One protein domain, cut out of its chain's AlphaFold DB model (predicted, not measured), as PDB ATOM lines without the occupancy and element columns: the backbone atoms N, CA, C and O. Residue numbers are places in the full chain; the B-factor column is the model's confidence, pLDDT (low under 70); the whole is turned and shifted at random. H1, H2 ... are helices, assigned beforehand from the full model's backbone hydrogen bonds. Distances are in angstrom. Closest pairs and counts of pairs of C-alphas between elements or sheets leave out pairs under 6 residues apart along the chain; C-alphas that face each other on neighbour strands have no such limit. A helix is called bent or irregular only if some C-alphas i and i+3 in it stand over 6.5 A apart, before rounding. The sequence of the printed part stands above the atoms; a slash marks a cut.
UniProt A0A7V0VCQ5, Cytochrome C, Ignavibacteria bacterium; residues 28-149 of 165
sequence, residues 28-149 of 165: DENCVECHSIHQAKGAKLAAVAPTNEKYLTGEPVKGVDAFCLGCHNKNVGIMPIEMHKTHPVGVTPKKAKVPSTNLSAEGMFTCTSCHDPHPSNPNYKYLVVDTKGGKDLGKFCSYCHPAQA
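This is residues 28 to 149 of the 165 residues of the protein "Cytochrome C" of Ignavibacteria bacterium (UniProt A0A7V0VCQ5). You will find little regular structure here: a body of winding loops with two short helices set apart, H1 toward one end of the longest axis and H2 toward the other. The long stretch 72 to 136 joins them through the middle, while residues 28 to 62 stay farther out, on H1's side. The printed part has 122 residues, with H1 then H2 and no named strand; the class is all helix, though the named elements hold only 17 residues. It is compact, radius of gyration of the C-alphas 15.0 A, spanning 46 by 34 by 26 A.

Start at H1, residues 63 to 71; it is apart from H2, residues 137 to 144. Of their O i to N i+4 pairs, 4 of 5 in H1 and 3 of 4 in H2 are within hydrogen-bond range.

Find C-alpha 63 at (4.188, -7.218, -1.396); H1 runs 13.6 A to C-alpha 71. H2 runs 12.3 A from C-alpha 137 to C-alpha 144 at (14.929, -15.268, -19.038). It is neither bent nor irregular, but only just: C-alphas 141 and 144 are 6.2 A apart.

The C-alphas farthest apart, His 38 and Ala 147, are 47.7 A apart. The printed part has no cut, and the 65-residue link is long. Look for pLDDT under 70 at residues 28, 29 and 149.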
ATOM      1  N   ASP A  28       4.028   8.489 -15.534       51.34
ATOM      2  CA  ASP A  28       5.047   9.449 -15.074       51.34
ATOM      3  C   ASP A  28       4.762  10.903 -15.417       51.34
ATOM      4  O   ASP A  28       4.788  11.269 -16.587       51.34
ATOM      5  N   GLU A  29       4.617  11.718 -14.362       58.75
ATOM      6  CA  GLU A  29       5.683  12.668 -13.973       58.75
ATOM      7  C   GLU A  29       5.843  12.838 -12.437       58.75
ATOM      8  O   GLU A  29       6.809  13.463 -11.997       58.75
ATOM      9  N   ASN A  30       4.947  12.302 -11.587       77.81
ATOM     10  CA  ASN A  30       4.911  12.669 -10.163       77.81
ATOM     11  C   ASN A  30       4.921  11.479  -9.181       77.81
ATOM     12  O   ASN A  30       4.014  10.649  -9.159       77.81
ATOM     13  N   CYS A  31       5.906  11.457  -8.275       86.56
ATOM     14  CA  CYS A  31       6.107  10.411  -7.261       86.56
ATOM     15  C   CYS A  31       4.867  10.143  -6.387       86.56
ATOM     16  O   CYS A  31       4.697   9.037  -5.868       86.56
ATOM     17  N   VAL A  32       4.019  11.160  -6.191       88.62
ATOM     18  CA  VAL A  32       2.887  11.092  -5.254       88.62
ATOM     19  C   VAL A  32       1.677  10.320  -5.771       88.62
ATOM     20  O   VAL A  32       0.785   9.999  -4.988       88.62
ATOM     21  N   GLU A  33       1.652   9.981  -7.060       85.31
ATOM     22  CA  GLU A  33       0.596   9.146  -7.642       85.31
ATOM     23  C   GLU A  33       0.664   7.714  -7.108       85.31
ATOM     24  O   GLU A  33      -0.358   7.088  -6.824       85.31
ATOM     25  N   CYS A  34       1.883   7.216  -6.898       88.56
ATOM     26  CA  CYS A  34       2.137   5.917  -6.286       88.56
ATOM     27  C   CYS A  34       2.387   6.032  -4.772       88.56
ATOM     28  O   CYS A  34       1.910   5.186  -4.009       88.56
ATOM     29  N   HIS A  35       3.099   7.077  -4.329       91.12
ATOM     30  CA  HIS A  35       3.496   7.275  -2.931       91.12
ATOM     31  C   HIS A  35       2.806   8.480  -2.275       91.12
ATOM     32  O   HIS A  35       3.271   9.614  -2.362       91.12
ATOM     33  N   SER A  36       1.736   8.246  -1.519       91.88
ATOM     34  CA  SER A  36       1.054   9.311  -0.784       91.88
ATOM     35  C   SER A  36       1.722   9.606   0.562       91.88
ATOM     36  O   SER A  36       1.709   8.784   1.476       91.88
ATOM     37  N   ILE A  37       2.257  10.817   0.721       92.00
ATOM     38  CA  ILE A  37       2.930  11.260   1.956       92.00
ATOM     39  C   ILE A  37       1.971  11.615   3.102       92.00
ATOM     40  O   ILE A  37       2.402  11.723   4.248       92.00
ATOM     41  N   HIS A  38       0.688  11.848   2.815       92.56
ATOM     42  CA  HIS A  38      -0.313  12.258   3.816       92.56
ATOM     43  C   HIS A  38      -1.527  11.325   3.870       92.56
ATOM     44  O   HIS A  38      -2.242  11.316   4.865       92.56
ATOM     45  N   GLN A  39      -1.773  10.541   2.817       91.75
ATOM     46  CA  GLN A  39      -2.965   9.700   2.668       91.75
ATOM     47  C   GLN A  39      -2.602   8.277   2.218       91.75
ATOM     48  O   GLN A  39      -3.332   7.653   1.445       91.75
ATOM     49  N   ALA A  40      -1.454   7.765   2.671       93.00
ATOM     50  CA  ALA A  40      -1.056   6.388   2.416       93.00
ATOM     51  C   ALA A  40      -2.131   5.408   2.911       93.00
ATOM     52  O   ALA A  40      -2.608   5.502   4.041       93.00
ATOM     53  N   LYS A  41      -2.481   4.440   2.067       91.81
ATOM     54  CA  LYS A  41      -3.440   3.364   2.356       91.81
ATOM     55  C   LYS A  41      -2.758   2.024   2.634       91.81
ATOM     56  O   LYS A  41      -3.425   1.075   3.037       91.81
ATOM     57  N   GLY A  42      -1.447   1.935   2.420       86.38
ATOM     58  CA  GLY A  42      -0.657   0.732   2.658       86.38
ATOM     59  C   GLY A  42       0.760   1.034   3.137       86.38
ATOM     60  O   GLY A  42       1.148   2.185   3.350       86.38
ATOM     61  N   ALA A  43       1.551  -0.025   3.310       87.12
ATOM     62  CA  ALA A  43       2.954   0.092   3.692       87.12
ATOM     63  C   ALA A  43       3.756   0.909   2.661       87.12
ATOM     64  O   ALA A  43       3.376   1.002   1.495       87.12
ATOM     65  N   LYS A  44       4.894   1.479   3.086       90.12
ATOM     66  CA  LYS A  44       5.828   2.211   2.202       90.12
ATOM     67  C   LYS A  44       5.154   3.359   1.422       90.12
ATOM     68  O   LYS A  44       5.503   3.626   0.275       90.12
ATOM     69  N   LEU A  45       4.204   4.048   2.060       93.50
ATOM     70  CA  LEU A  45       3.456   5.183   1.502       93.50
ATOM     71  C   LEU A  45       2.535   4.840   0.319       93.50
ATOM     72  O   LEU A  45       2.155   5.738  -0.419       93.50
ATOM     73  N   ALA A  46       2.153   3.577   0.117       91.19
ATOM     74  CA  ALA A  46       1.287   3.194  -0.999       91.19
ATOM     75  C   ALA A  46      -0.008   4.031  -1.050       91.19
ATOM     76  O   ALA A  46      -0.757   4.081  -0.074       91.19
ATOM     77  N   ALA A  47      -0.294   4.664  -2.192       91.25
ATOM     78  CA  ALA A  47      -1.499   5.478  -2.404       91.25
ATOM     79  C   ALA A  47      -2.797   4.648  -2.506       91.25
ATOM     80  O   ALA A  47      -3.906   5.174  -2.364       91.25
ATOM     81  N   VAL A  48      -2.666   3.335  -2.713       91.50
ATOM     82  CA  VAL A  48      -3.773   2.377  -2.795       91.50
ATOM     83  C   VAL A  48      -3.685   1.312  -1.714       91.50
ATOM     84  O   VAL A  48      -2.609   0.987  -1.213       91.50
ATOM     85  N   ALA A  49      -4.850   0.783  -1.343       91.19
ATOM     86  CA  ALA A  49      -4.915  -0.397  -0.501       91.19
ATOM     87  C   ALA A  49      -4.454  -1.625  -1.314       91.19
ATOM     88  O   ALA A  49      -4.707  -1.672  -2.523       91.19
ATOM     89  N   PRO A  50      -3.804  -2.613  -0.680       88.81
ATOM     90  CA  PRO A  50      -3.474  -3.873  -1.334       88.81
ATOM     91  C   PRO A  50      -4.724  -4.560  -1.895       88.81
ATOM     92  O   PRO A  50      -5.803  -4.483  -1.303       88.81
ATOM     93  N   THR A  51      -4.578  -5.258  -3.021       91.00
ATOM     94  CA  THR A  51      -5.653  -6.116  -3.540       91.00
ATOM     95  C   THR A  51      -5.972  -7.277  -2.588       91.00
ATOM     96  O   THR A  51      -5.116  -7.730  -1.831       91.00
ATOM     97  N   ASN A  52      -7.191  -7.812  -2.700       89.12
ATOM     98  CA  ASN A  52      -7.607  -9.073  -2.070       89.12
ATOM     99  C   ASN A  52      -7.574 -10.259  -3.053       89.12
ATOM    100  O   ASN A  52      -8.103 -11.334  -2.764       89.12
ATOM    101  N   GLU A  53      -7.005 -10.057  -4.242       91.25
ATOM    102  CA  GLU A  53      -6.829 -11.111  -5.233       91.25
ATOM    103  C   GLU A  53      -5.837 -12.185  -4.772       91.25
ATOM    104  O   GLU A  53      -5.063 -12.026  -3.823       91.25
ATOM    105  N   LYS A  54      -5.870 -13.313  -5.481       93.12
ATOM    106  CA  LYS A  54      -4.993 -14.458  -5.254       93.12
ATOM    107  C   LYS A  54      -4.142 -14.702  -6.488       93.12
ATOM    108  O   LYS A  54      -4.617 -14.564  -7.616       93.12
ATOM    109  N   TYR A  55      -2.901 -15.118  -6.270       92.75
ATOM    110  CA  TYR A  55      -2.070 -15.658  -7.336       92.75
ATOM    111  C   TYR A  55      -2.700 -16.922  -7.931       92.75
ATOM    112  O   TYR A  55      -3.579 -17.552  -7.342       92.75
ATOM    113  N   LEU A  56      -2.169 -17.365  -9.074       88.38
ATOM    114  CA  LEU A  56      -2.544 -18.644  -9.687       88.38
ATOM    115  C   LEU A  56      -2.274 -19.863  -8.795       88.38
ATOM    116  O   LEU A  56      -2.877 -20.912  -8.990       88.38
ATOM    117  N   THR A  57      -1.387 -19.726  -7.812       89.19
ATOM    118  CA  THR A  57      -1.119 -20.749  -6.797       89.19
ATOM    119  C   THR A  57      -2.226 -20.858  -5.743       89.19
ATOM    120  O   THR A  57      -2.225 -21.812  -4.975       89.19
ATOM    121  N   GLY A  58      -3.161 -19.902  -5.691       91.12
ATOM    122  CA  GLY A  58      -4.215 -19.810  -4.674       91.12
ATOM    123  C   GLY A  58      -3.827 -19.008  -3.428       91.12
ATOM    124  O   GLY A  58      -4.702 -18.667  -2.629       91.12
ATOM    125  N   GLU A  59      -2.548 -18.660  -3.284       92.38
ATOM    126  CA  GLU A  59      -2.047 -17.802  -2.208       92.38
ATOM    127  C   GLU A  59      -2.510 -16.346  -2.390       92.38
ATOM    128  O   GLU A  59      -2.609 -15.881  -3.533       92.38
ATOM    129  N   PRO A  60      -2.762 -15.596  -1.302       94.19
ATOM    130  CA  PRO A  60      -3.023 -14.163  -1.386       94.19
ATOM    131  C   PRO A  60      -1.887 -13.421  -2.094       94.19
ATOM    132  O   PRO A  60      -0.705 -13.678  -1.833       94.19
ATOM    133  N   VAL A  61      -2.242 -12.471  -2.962       93.56
ATOM    134  CA  VAL A  61      -1.250 -11.567  -3.547       93.56
ATOM    135  C   VAL A  61      -0.631 -10.723  -2.433       93.56
ATOM    136  O   VAL A  61      -1.328 -10.236  -1.546       93.56
ATOM    137  N   LYS A  62       0.694 -10.545  -2.464       91.88
ATOM    138  CA  LYS A  62       1.432  -9.849  -1.403       91.88
ATOM    139  C   LYS A  62       2.530  -8.944  -1.949       91.88
ATOM    140  O   LYS A  62       2.897  -9.011  -3.119       91.88
ATOM    141  N   GLY A  63       3.069  -8.101  -1.072       90.69
ATOM    142  CA  GLY A  63       4.188  -7.218  -1.396       90.69
ATOM    143  C   GLY A  63       3.865  -6.262  -2.546       90.69
ATOM    144  O   GLY A  63       2.786  -5.672  -2.586       90.69
ATOM    145  N   VAL A  64       4.815  -6.110  -3.472       91.38
ATOM    146  CA  VAL A  64       4.696  -5.175  -4.600       91.38
ATOM    147  C   VAL A  64       3.570  -5.544  -5.567       91.38
ATOM    148  O   VAL A  64       2.884  -4.656  -6.058       91.38
ATOM    149  N   ASP A  65       3.294  -6.833  -5.772       94.19
ATOM    150  CA  ASP A  65       2.220  -7.262  -6.675       94.19
ATOM    151  C   ASP A  65       0.852  -6.818  -6.145       94.19
ATOM    152  O   ASP A  65      -0.015  -6.393  -6.909       94.19
ATOM    153  N   ALA A  66       0.672  -6.851  -4.819       93.94
ATOM    154  CA  ALA A  66      -0.577  -6.422  -4.201       93.94
ATOM    155  C   ALA A  66      -0.786  -4.913  -4.337       93.94
ATOM    156  O   ALA A  66      -1.923  -4.458  -4.451       93.94
ATOM    157  N   PHE A  67       0.313  -4.156  -4.352       93.00
ATOM    158  CA  PHE A  67       0.308  -2.728  -4.628       93.00
ATOM    159  C   PHE A  67      -0.046  -2.444  -6.093       93.00
ATOM    160  O   PHE A  67      -0.970  -1.671  -6.346       93.00
ATOM    161  N   CYS A  68       0.593  -3.130  -7.050       93.00
ATOM    162  CA  CYS A  68       0.272  -3.001  -8.474       93.00
ATOM    163  C   CYS A  68      -1.213  -3.275  -8.737       93.00
ATOM    164  O   CYS A  68      -1.876  -2.474  -9.387       93.00
ATOM    165  N   LEU A  69      -1.762  -4.359  -8.185       93.62
ATOM    166  CA  LEU A  69      -3.171  -4.729  -8.356       93.62
ATOM    167  C   LEU A  69      -4.145  -3.889  -7.519       93.62
ATOM    168  O   LEU A  69      -5.341  -3.878  -7.808       93.62
ATOM    169  N   GLY A  70      -3.665  -3.132  -6.530       92.44
ATOM    170  CA  GLY A  70      -4.459  -2.086  -5.876       92.44
ATOM    171  C   GLY A  70      -4.892  -0.990  -6.860       92.44
ATOM    172  O   GLY A  70      -5.962  -0.401  -6.695       92.44
ATOM    173  N   CYS A  71      -4.106  -0.785  -7.926       91.94
ATOM    174  CA  CYS A  71      -4.431   0.076  -9.064       91.94
ATOM    175  C   CYS A  71      -4.919  -0.708 -10.296       91.94
ATOM    176  O   CYS A  71      -5.913  -0.363 -10.919       91.94
ATOM    177  N   HIS A  72      -4.234  -1.778 -10.684       92.00
ATOM    178  CA  HIS A  72      -4.527  -2.541 -11.899       92.00
ATOM    179  C   HIS A  72      -5.675  -3.539 -11.705       92.00
ATOM    180  O   HIS A  72      -5.540  -4.735 -11.954       92.00
ATOM    181  N   ASN A  73      -6.828  -3.020 -11.293       90.88
ATOM    182  CA  ASN A  73      -8.070  -3.755 -11.105       90.88
ATOM    183  C   ASN A  73      -9.236  -3.056 -11.818       90.88
ATOM    184  O   ASN A  73      -9.107  -1.977 -12.391       90.88
ATOM    185  N   LYS A  74     -10.410  -3.682 -11.769       89.12
ATOM    186  CA  LYS A  74     -11.614  -3.225 -12.481       89.12
ATOM    187  C   LYS A  74     -12.273  -1.980 -11.879       89.12
ATOM    188  O   LYS A  74     -13.156  -1.412 -12.510       89.12
ATOM    189  N   ASN A  75     -11.873  -1.556 -10.681       87.31
ATOM    190  CA  ASN A  75     -12.641  -0.623  -9.853       87.31
ATOM    191  C   ASN A  75     -12.081   0.806  -9.822       87.31
ATOM    192  O   ASN A  75     -12.758   1.700  -9.326       87.31
ATOM    193  N   VAL A  76     -10.862   1.038 -10.314       82.69
ATOM    194  CA  VAL A  76     -10.164   2.334 -10.160       82.69
ATOM    195  C   VAL A  76      -9.828   3.024 -11.486       82.69
ATOM    196  O   VAL A  76      -9.118   4.021 -11.503       82.69
ATOM    197  N   GLY A  77     -10.343   2.508 -12.608       82.12
ATOM    198  CA  GLY A  77     -10.231   3.157 -13.922       82.12
ATOM    199  C   GLY A  77      -8.856   3.058 -14.594       82.12
ATOM    200  O   GLY A  77      -8.662   3.640 -15.658       82.12
ATOM    201  N   ILE A  78      -7.920   2.305 -14.014       86.62
ATOM    202  CA  ILE A  78      -6.635   1.944 -14.628       86.62
ATOM    203  C   ILE A  78      -6.797   0.597 -15.338       86.62
ATOM    204  O   ILE A  78      -7.613  -0.232 -14.934       86.62
ATOM    205  N   MET A  79      -6.040   0.372 -16.417       89.25
ATOM    206  CA  MET A  79      -6.107  -0.872 -17.188       89.25
ATOM    207  C   MET A  79      -5.921  -2.096 -16.268       89.25
ATOM    208  O   MET A  79      -4.842  -2.246 -15.692       89.25
ATOM    209  N   PRO A  80      -6.927  -2.977 -16.133       91.75
ATOM    210  CA  PRO A  80      -6.839  -4.114 -15.228       91.75
ATOM    211  C   PRO A  80      -5.845  -5.159 -15.742       91.75
ATOM    212  O   PRO A  80      -5.705  -5.358 -16.952       91.75
ATOM    213  N   ILE A  81      -5.189  -5.859 -14.816       90.75
ATOM    214  CA  ILE A  81      -4.327  -7.002 -15.130       90.75
ATOM    215  C   ILE A  81      -5.066  -8.287 -14.768       90.75
ATOM    216  O   ILE A  81      -5.332  -8.574 -13.608       90.75
ATOM    217  N   GLU A  82      -5.357  -9.103 -15.775       87.69
ATOM    218  CA  GLU A  82      -5.943 -10.428 -15.579       87.69
ATOM    219  C   GLU A  82      -4.813 -11.456 -15.423       87.69
ATOM    220  O   GLU A  82      -4.415 -12.087 -16.405       87.69
ATOM    221  N   MET A  83      -4.286 -11.630 -14.202       86.88
ATOM    222  CA  MET A  83      -3.118 -12.493 -13.920       86.88
ATOM    223  C   MET A  83      -3.223 -13.905 -14.522       86.88
ATOM    224  O   MET A  83      -2.220 -14.519 -14.879       86.88
ATOM    225  N   HIS A  84      -4.443 -14.429 -14.666       80.75
ATOM    226  CA  HIS A  84      -4.704 -15.763 -15.214       80.75
ATOM    227  C   HIS A  84      -4.449 -15.895 -16.720       80.75
ATOM    228  O   HIS A  84      -4.446 -17.005 -17.248       80.75
ATOM    229  N   LYS A  85      -4.271 -14.772 -17.419       86.38
ATOM    230  CA  LYS A  85      -4.040 -14.705 -18.869       86.38
ATOM    231  C   LYS A  85      -2.644 -14.186 -19.217       86.38
ATOM    232  O   LYS A  85      -2.319 -14.062 -20.395       86.38
ATOM    233  N   THR A  86      -1.837 -13.853 -18.214       81.50
ATOM    234  CA  THR A  86      -0.511 -13.255 -18.380       81.50
ATOM    235  C   THR A  86       0.598 -14.230 -17.989       81.50
ATOM    236  O   THR A  86       0.362 -15.408 -17.721       81.50
ATOM    237  N   HIS A  87       1.838 -13.739 -17.963       87.38
ATOM    238  CA  HIS A  87       2.967 -14.498 -17.442       87.38
ATOM    239  C   HIS A  87       2.782 -14.789 -15.938       87.38
ATOM    240  O   HIS A  87       2.296 -13.909 -15.220       87.38
ATOM    241  N   PRO A  88       3.170 -15.981 -15.440       88.81
ATOM    242  CA  PRO A  88       3.078 -16.302 -14.019       88.81
ATOM    243  C   PRO A  88       3.866 -15.320 -13.147       88.81
ATOM    244  O   PRO A  88       5.022 -15.034 -13.455       88.81
ATOM    245  N   VAL A  89       3.247 -14.879 -12.050       93.31
ATOM    246  CA  VAL A  89       3.838 -14.109 -10.939       93.31
ATOM    247  C   VAL A  89       3.454 -14.770  -9.609       93.31
ATOM    248  O   VAL A  89       2.550 -15.610  -9.573       93.31
ATOM    249  N   GLY A  90       4.160 -14.443  -8.527       93.38
ATOM    250  CA  GLY A  90       3.990 -15.097  -7.224       93.38
ATOM    251  C   GLY A  90       4.567 -16.516  -7.177       93.38
ATOM    252  O   GLY A  90       4.105 -17.355  -6.406       93.38
ATOM    253  N   VAL A  91       5.552 -16.812  -8.031       93.19
ATOM    254  CA  VAL A  91       6.172 -18.141  -8.156       93.19
ATOM    255  C   VAL A  91       7.691 -18.047  -8.112       93.19
ATOM    256  O   VAL A  91       8.273 -17.099  -8.625       93.19
ATOM    257  N   THR A  92       8.364 -19.058  -7.570       94.69
ATOM    258  CA  THR A  92       9.819 -19.193  -7.726       94.69
ATOM    259  C   THR A  92      10.131 -19.777  -9.110       94.69
ATOM    260  O   THR A  92       9.619 -20.860  -9.433       94.69
ATOM    261  N   PRO A  93      10.959 -19.122  -9.947       93.56
ATOM    262  CA  PRO A  93      11.339 -19.666 -11.246       93.56
ATOM    263  C   PRO A  93      12.059 -21.010 -11.103       93.56
ATOM    264  O   PRO A  93      13.056 -21.121 -10.398       93.56
ATOM    265  N   LYS A  94      11.568 -22.037 -11.806       90.62
ATOM    266  CA  LYS A  94      12.211 -23.368 -11.855       90.62
ATOM    267  C   LYS A  94      12.842 -23.696 -13.206       90.62
ATOM    268  O   LYS A  94      13.757 -24.505 -13.279       90.62
ATOM    269  N   LYS A  95      12.301 -23.121 -14.284       87.94
ATOM    270  CA  LYS A  95      12.671 -23.447 -15.675       87.94
ATOM    271  C   LYS A  95      13.360 -22.288 -16.394       87.94
ATOM    272  O   LYS A  95      14.234 -22.519 -17.222       87.94
ATOM    273  N   ALA A  96      12.940 -21.058 -16.105       91.25
ATOM    274  CA  ALA A  96      13.529 -19.851 -16.671       91.25
ATOM    275  C   ALA A  96      14.775 -19.440 -15.879       91.25
ATOM    276  O   ALA A  96      14.823 -19.619 -14.661       91.25
ATOM    277  N   LYS A  97      15.758 -18.854 -16.563       92.88
ATOM    278  CA  LYS A  97      16.951 -18.274 -15.940       92.88
ATOM    279  C   LYS A  97      16.707 -16.793 -15.689       92.88
ATOM    280  O   LYS A  97      17.100 -15.960 -16.493       92.88
ATOM    281  N   VAL A  98      16.017 -16.482 -14.598       94.12
ATOM    282  CA  VAL A  98      15.755 -15.091 -14.212       94.12
ATOM    283  C   VAL A  98      16.950 -14.565 -13.412       94.12
ATOM    284  O   VAL A  98      17.351 -15.229 -12.452       94.12
ATOM    285  N   PRO A  99      17.531 -13.408 -13.768       93.69
ATOM    286  CA  PRO A  99      18.585 -12.791 -12.969       93.69
ATOM    287  C   PRO A  99      18.112 -12.506 -11.546       93.69
ATOM    288  O   PRO A  99      16.996 -12.035 -11.338       93.69
ATOM    289  N   SER A 100      18.964 -12.777 -10.556       93.06
ATOM    290  CA  SER A 100      18.615 -12.607  -9.139       93.06
ATOM    291  C   SER A 100      18.263 -11.164  -8.782       93.06
ATOM    292  O   SER A 100      17.423 -10.943  -7.920       93.06
ATOM    293  N   THR A 101      18.838 -10.189  -9.492       92.62
ATOM    294  CA  THR A 101      18.511  -8.758  -9.384       92.62
ATOM    295  C   THR A 101      17.063  -8.431  -9.735       92.62
ATOM    296  O   THR A 101      16.566  -7.382  -9.344       92.62
ATOM    297  N   ASN A 102      16.387  -9.315 -10.471       95.06
ATOM    298  CA  ASN A 102      15.003  -9.158 -10.903       95.06
ATOM    299  C   ASN A 102      14.043 -10.020 -10.076       95.06
ATOM    300  O   ASN A 102      12.857 -10.065 -10.378       95.06
ATOM    301  N   LEU A 103      14.516 -10.729  -9.055       95.31
ATOM    302  CA  LEU A 103      13.653 -11.479  -8.147       95.31
ATOM    303  C   LEU A 103      13.391 -10.672  -6.878       95.31
ATOM    304  O   LEU A 103      14.155  -9.774  -6.522       95.31
ATOM    305  N   SER A 104      12.304 -11.001  -6.181       93.50
ATOM    306  CA  SER A 104      12.082 -10.484  -4.831       93.50
ATOM    307  C   SER A 104      13.198 -10.941  -3.883       93.50
ATOM    308  O   SER A 104      13.964 -11.858  -4.194       93.50
ATOM    309  N   ALA A 105      13.260 -10.354  -2.686       90.69
ATOM    310  CA  ALA A 105      14.214 -10.769  -1.654       90.69
ATOM    311  C   ALA A 105      14.080 -12.265  -1.285       90.69
ATOM    312  O   ALA A 105      15.056 -12.908  -0.913       90.69
ATOM    313  N   GLU A 106      12.885 -12.834  -1.446       91.19
ATOM    314  CA  GLU A 106      12.567 -14.249  -1.227       91.19
ATOM    315  C   GLU A 106      12.774 -15.117  -2.484       91.19
ATOM    316  O   GLU A 106      12.384 -16.285  -2.508       91.19
ATOM    317  N   GLY A 107      13.345 -14.563  -3.557       94.31
ATOM    318  CA  GLY A 107      13.580 -15.270  -4.817       94.31
ATOM    319  C   GLY A 107      12.317 -15.509  -5.651       94.31
ATOM    320  O   GLY A 107      12.312 -16.379  -6.526       94.31
ATOM    321  N   MET A 108      11.227 -14.783  -5.387       94.38
ATOM    322  CA  MET A 108       9.991 -14.911  -6.157       94.38
ATOM    323  C   MET A 108      10.029 -14.054  -7.421       94.38
ATOM    324  O   MET A 108      10.600 -12.965  -7.444       94.38
ATOM    325  N   PHE A 109       9.365 -14.542  -8.461       95.00
ATOM    326  CA  PHE A 109       9.063 -13.796  -9.669       95.00
ATOM    327  C   PHE A 109       7.790 -12.974  -9.464       95.00
ATOM    328  O   PHE A 109       6.732 -13.533  -9.164       95.00
ATOM    329  N   THR A 110       7.898 -11.663  -9.616       95.38
ATOM    330  CA  THR A 110       6.865 -10.665  -9.296       95.38
ATOM    331  C   THR A 110       6.629  -9.749 -10.498       95.38
ATOM    332  O   THR A 110       7.312  -9.853 -11.519       95.38
ATOM    333  N   CYS A 111       5.687  -8.812 -10.400       94.69
ATOM    334  CA  CYS A 111       5.476  -7.780 -11.419       94.69
ATOM    335  C   CYS A 111       6.778  -7.013 -11.723       94.69
ATOM    336  O   CYS A 111       7.089  -6.742 -12.886       94.69
ATOM    337  N   THR A 112       7.583  -6.745 -10.688       95.12
ATOM    338  CA  THR A 112       8.861  -6.032 -10.815       95.12
ATOM    339  C   THR A 112      10.000  -6.860 -11.403       95.12
ATOM    340  O   THR A 112      11.056  -6.324 -11.727       95.12
ATOM    341  N   SER A 113       9.797  -8.164 -11.607       95.75
ATOM    342  CA  SER A 113      10.743  -8.980 -12.369       95.75
ATOM    343  C   SER A 113      10.776  -8.608 -13.849       95.75
ATOM    344  O   SER A 113      11.780  -8.848 -14.520       95.75
ATOM    345  N   CYS A 114       9.692  -8.008 -14.349       94.06
ATOM    346  CA  CYS A 114       9.553  -7.567 -15.732       94.06
ATOM    347  C   CYS A 114       9.438  -6.053 -15.873       94.06
ATOM    348  O   CYS A 114       9.912  -5.533 -16.882       94.06
ATOM    349  N   HIS A 115       8.820  -5.371 -14.903       93.88
ATOM    350  CA  HIS A 115       8.561  -3.935 -14.952       93.88
ATOM    351  C   HIS A 115       9.344  -3.159 -13.885       93.88
ATOM    352  O   HIS A 115       9.287  -3.492 -12.711       93.88
ATOM    353  N   ASP A 116      10.010  -2.080 -14.270       93.50
ATOM    354  CA  ASP A 116      10.536  -1.077 -13.347       93.50
ATOM    355  C   ASP A 116       9.764   0.233 -13.564       93.50
ATOM    356  O   ASP A 116      10.020   0.913 -14.561       93.50
ATOM    357  N   PRO A 117       8.777   0.547 -12.701       90.12
ATOM    358  CA  PRO A 117       7.881   1.686 -12.876       90.12
ATOM    359  C   PRO A 117       8.508   3.018 -12.450       90.12
ATOM    360  O   PRO A 117       7.815   4.027 -12.452       90.12
ATOM    361  N   HIS A 118       9.772   3.047 -12.016       90.06
ATOM    362  CA  HIS A 118      10.392   4.309 -11.629       90.06
ATOM    363  C   HIS A 118      10.656   5.194 -12.862       90.06
ATOM    364  O   HIS A 118      11.113   4.675 -13.885       90.06
ATOM    365  N   PRO A 119      10.513   6.533 -12.751       84.69
ATOM    366  CA  PRO A 119      10.689   7.460 -13.877       84.69
ATOM    367  C   PRO A 119      12.064   7.395 -14.561       84.69
ATOM    368  O   PRO A 119      12.229   7.814 -15.703       84.69
ATOM    369  N   SER A 120      13.081   6.871 -13.870       88.38
ATOM    370  CA  SER A 120      14.414   6.642 -14.434       88.38
ATOM    371  C   SER A 120      14.455   5.553 -15.509       88.38
ATOM    372  O   SER A 120      15.472   5.431 -16.189       88.38
ATOM    373  N   ASN A 121      13.395   4.753 -15.657       91.06
ATOM    374  CA  ASN A 121      13.292   3.703 -16.658       91.06
ATOM    375  C   ASN A 121      12.450   4.157 -17.871       91.06
ATOM    376  O   ASN A 121      11.224   4.062 -17.843       91.06
ATOM    377  N   PRO A 122      13.083   4.568 -18.986       89.25
ATOM    378  CA  PRO A 122      12.374   5.029 -20.179       89.25
ATOM    379  C   PRO A 122      11.901   3.882 -21.085       89.25
ATOM    380  O   PRO A 122      11.421   4.121 -22.196       89.25
ATOM    381  N   ASN A 123      12.108   2.625 -20.686       93.00
ATOM    382  CA  ASN A 123      11.868   1.491 -21.562       93.00
ATOM    383  C   ASN A 123      10.381   1.328 -21.886       93.00
ATOM    384  O   ASN A 123       9.486   1.695 -21.123       93.00
ATOM    385  N   TYR A 124      10.117   0.701 -23.033       93.12
ATOM    386  CA  TYR A 124       8.762   0.432 -23.506       93.12
ATOM    387  C   TYR A 124       7.911  -0.226 -22.417       93.12
ATOM    388  O   TYR A 124       8.235  -1.326 -21.972       93.12
ATOM    389  N   LYS A 125       6.825   0.446 -22.014       90.62
ATOM    390  CA  LYS A 125       5.922  -0.012 -20.946       90.62
ATOM    391  C   LYS A 125       6.672  -0.439 -19.680       90.62
ATOM    392  O   LYS A 125       6.318  -1.449 -19.078       90.62
ATOM    393  N   TYR A 126       7.714   0.296 -19.301       92.06
ATOM    394  CA  TYR A 126       8.482   0.056 -18.080       92.06
ATOM    395  C   TYR A 126       9.237  -1.266 -18.054       92.06
ATOM    396  O   TYR A 126       9.602  -1.728 -16.984       92.06
ATOM    397  N   LEU A 127       9.481  -1.920 -19.190       94.62
ATOM    398  CA  LEU A 127      10.205  -3.190 -19.177       94.62
ATOM    399  C   LEU A 127      11.631  -3.025 -18.625       94.62
ATOM    400  O   LEU A 127      12.304  -2.034 -18.882       94.62
ATOM    401  N   VAL A 128      12.138  -4.032 -17.918       94.31
ATOM    402  CA  VAL A 128      13.526  -4.060 -17.407       94.31
ATOM    403  C   VAL A 128      14.580  -4.249 -18.513       94.31
ATOM    404  O   VAL A 128      15.779  -4.185 -18.257       94.31
ATOM    405  N   VAL A 129      14.142  -4.478 -19.755       93.88
ATOM    406  CA  VAL A 129      14.991  -4.585 -20.949       93.88
ATOM    407  C   VAL A 129      14.492  -3.606 -22.005       93.88
ATOM    408  O   VAL A 129      13.306  -3.600 -22.339       93.88
ATOM    409  N   ASP A 130      15.409  -2.845 -22.603       94.25
ATOM    410  CA  ASP A 130      15.090  -2.024 -23.767       94.25
ATOM    411  C   ASP A 130      14.769  -2.904 -24.989       94.25
ATOM    412  O   ASP A 130      15.598  -3.697 -25.467       94.25
ATOM    413  N   THR A 131      13.546  -2.727 -25.488       93.75
ATOM    414  CA  THR A 131      12.967  -3.402 -26.656       93.75
ATOM    415  C   THR A 131      12.794  -2.466 -27.858       93.75
ATOM    416  O   THR A 131      12.070  -2.807 -28.792       93.75
ATOM    417  N   LYS A 132      13.409  -1.274 -27.849       92.94
ATOM    418  CA  LYS A 132      13.292  -0.247 -28.899       92.94
ATOM    419  C   LYS A 132      11.837   0.092 -29.239       92.94
ATOM    420  O   LYS A 132      11.422   0.056 -30.402       92.94
ATOM    421  N   GLY A 133      11.038   0.372 -28.209       90.50
ATOM    422  CA  GLY A 133       9.605   0.646 -28.368       90.50
ATOM    423  C   GLY A 133       8.782  -0.596 -28.725       90.50
ATOM    424  O   GLY A 133       7.842  -0.501 -29.508       90.50
ATOM    425  N   GLY A 134       9.164  -1.771 -28.212       90.38
ATOM    426  CA  GLY A 134       8.457  -3.037 -28.435       90.38
ATOM    427  C   GLY A 134       8.838  -3.789 -29.716       90.38
ATOM    428  O   GLY A 134       8.366  -4.907 -29.912       90.38
ATOM    429  N   LYS A 135       9.708  -3.228 -30.568       92.12
ATOM    430  CA  LYS A 135      10.175  -3.867 -31.814       92.12
ATOM    431  C   LYS A 135      10.980  -5.140 -31.554       92.12
ATOM    432  O   LYS A 135      10.840  -6.117 -32.282       92.12
ATOM    433  N   ASP A 136      11.753  -5.143 -30.473       91.12
ATOM    434  CA  ASP A 136      12.657  -6.232 -30.109       91.12
ATOM    435  C   ASP A 136      12.101  -7.043 -28.923       91.12
ATOM    436  O   ASP A 136      12.844  -7.444 -28.029       91.12
ATOM    437  N   LEU A 137      10.786  -7.304 -28.870       89.88
ATOM    438  CA  LEU A 137      10.173  -8.017 -27.735       89.88
ATOM    439  C   LEU A 137      10.755  -9.430 -27.532       89.88
ATOM    440  O   LEU A 137      10.866  -9.899 -26.402       89.88
ATOM    441  N   GLY A 138      11.222 -10.082 -28.603       90.31
ATOM    442  CA  GLY A 138      11.939 -11.358 -28.511       90.31
ATOM    443  C   GLY A 138      13.208 -11.284 -27.650       90.31
ATOM    444  O   GLY A 138      13.497 -12.228 -26.918       90.31
ATOM    445  N   LYS A 139      13.917 -10.143 -27.660       90.75
ATOM    446  CA  LYS A 139      15.077  -9.891 -26.788       90.75
ATOM    447  C   LYS A 139      14.658  -9.907 -25.319       90.75
ATOM    448  O   LYS A 139      15.322 -10.544 -24.506       90.75
ATOM    449  N   PHE A 140      13.533  -9.273 -24.994       92.69
ATOM    450  CA  PHE A 140      12.986  -9.290 -23.640       92.69
ATOM    451  C   PHE A 140      12.636 -10.715 -23.187       92.69
ATOM    452  O   PHE A 140      13.082 -11.136 -22.126       92.69
ATOM    453  N   CYS A 141      11.942 -11.505 -24.010       90.62
ATOM    454  CA  CYS A 141      11.630 -12.898 -23.666       90.62
ATOM    455  C   CYS A 141      12.905 -13.745 -23.474       90.62
ATOM    456  O   CYS A 141      13.011 -14.530 -22.529       90.62
ATOM    457  N   SER A 142      13.899 -13.552 -24.351       92.12
ATOM    458  CA  SER A 142      15.172 -14.284 -24.319       92.12
ATOM    459  C   SER A 142      16.009 -14.017 -23.072       92.12
ATOM    460  O   SER A 142      16.817 -14.864 -22.698       92.12
ATOM    461  N   TYR A 143      15.778 -12.878 -22.408       91.44
ATOM    462  CA  TYR A 143      16.475 -12.484 -21.187       91.44
ATOM    463  C   TYR A 143      16.363 -13.553 -20.094       91.44
ATOM    464  O   TYR A 143      17.347 -13.856 -19.427       91.44
ATOM    465  N   CYS A 144      15.187 -14.181 -19.984       92.62
ATOM    466  CA  CYS A 144      14.929 -15.268 -19.038       92.62
ATOM    467  C   CYS A 144      14.799 -16.644 -19.716       92.62
ATOM    468  O   CYS A 144      15.043 -17.678 -19.086       92.62
ATOM    469  N   HIS A 145      14.422 -16.677 -21.000       92.19
ATOM    470  CA  HIS A 145      14.199 -17.897 -21.778       92.19
ATOM    471  C   HIS A 145      15.161 -18.011 -22.975       92.19
ATOM    472  O   HIS A 145      14.714 -18.030 -24.124       92.19
ATOM    473  N   PRO A 146      16.482 -18.145 -22.759       85.62
ATOM    474  CA  PRO A 146      17.462 -18.128 -23.850       85.62
ATOM    475  C   PRO A 146      17.274 -19.279 -24.849       85.62
ATOM    476  O   PRO A 146      17.544 -19.118 -26.031       85.62
ATOM    477  N   ALA A 147      16.747 -20.423 -24.399       83.94
ATOM    478  CA  ALA A 147      16.445 -21.569 -25.263       83.94
ATOM    479  C   ALA A 147      15.184 -21.383 -26.133       83.94
ATOM    480  O   ALA A 147      14.951 -22.173 -27.040       83.94
ATOM    481  N   GLN A 148      14.355 -20.378 -25.837       77.69
ATOM    482  CA  GLN A 148      13.129 -20.057 -26.584       77.69
ATOM    483  C   GLN A 148      13.324 -18.839 -27.493       77.69
ATOM    484  O   GLN A 148      12.415 -18.458 -28.230       77.69
ATOM    485  N   ALA A 149      14.506 -18.221 -27.445       63.56
ATOM    486  CA  ALA A 149      14.877 -17.176 -28.372       63.56
ATOM    487  C   ALA A 149      15.104 -17.800 -29.757       63.56
ATOM    488  O   ALA A 149      15.813 -18.808 -29.851       63.56
TER     489      ALA A 149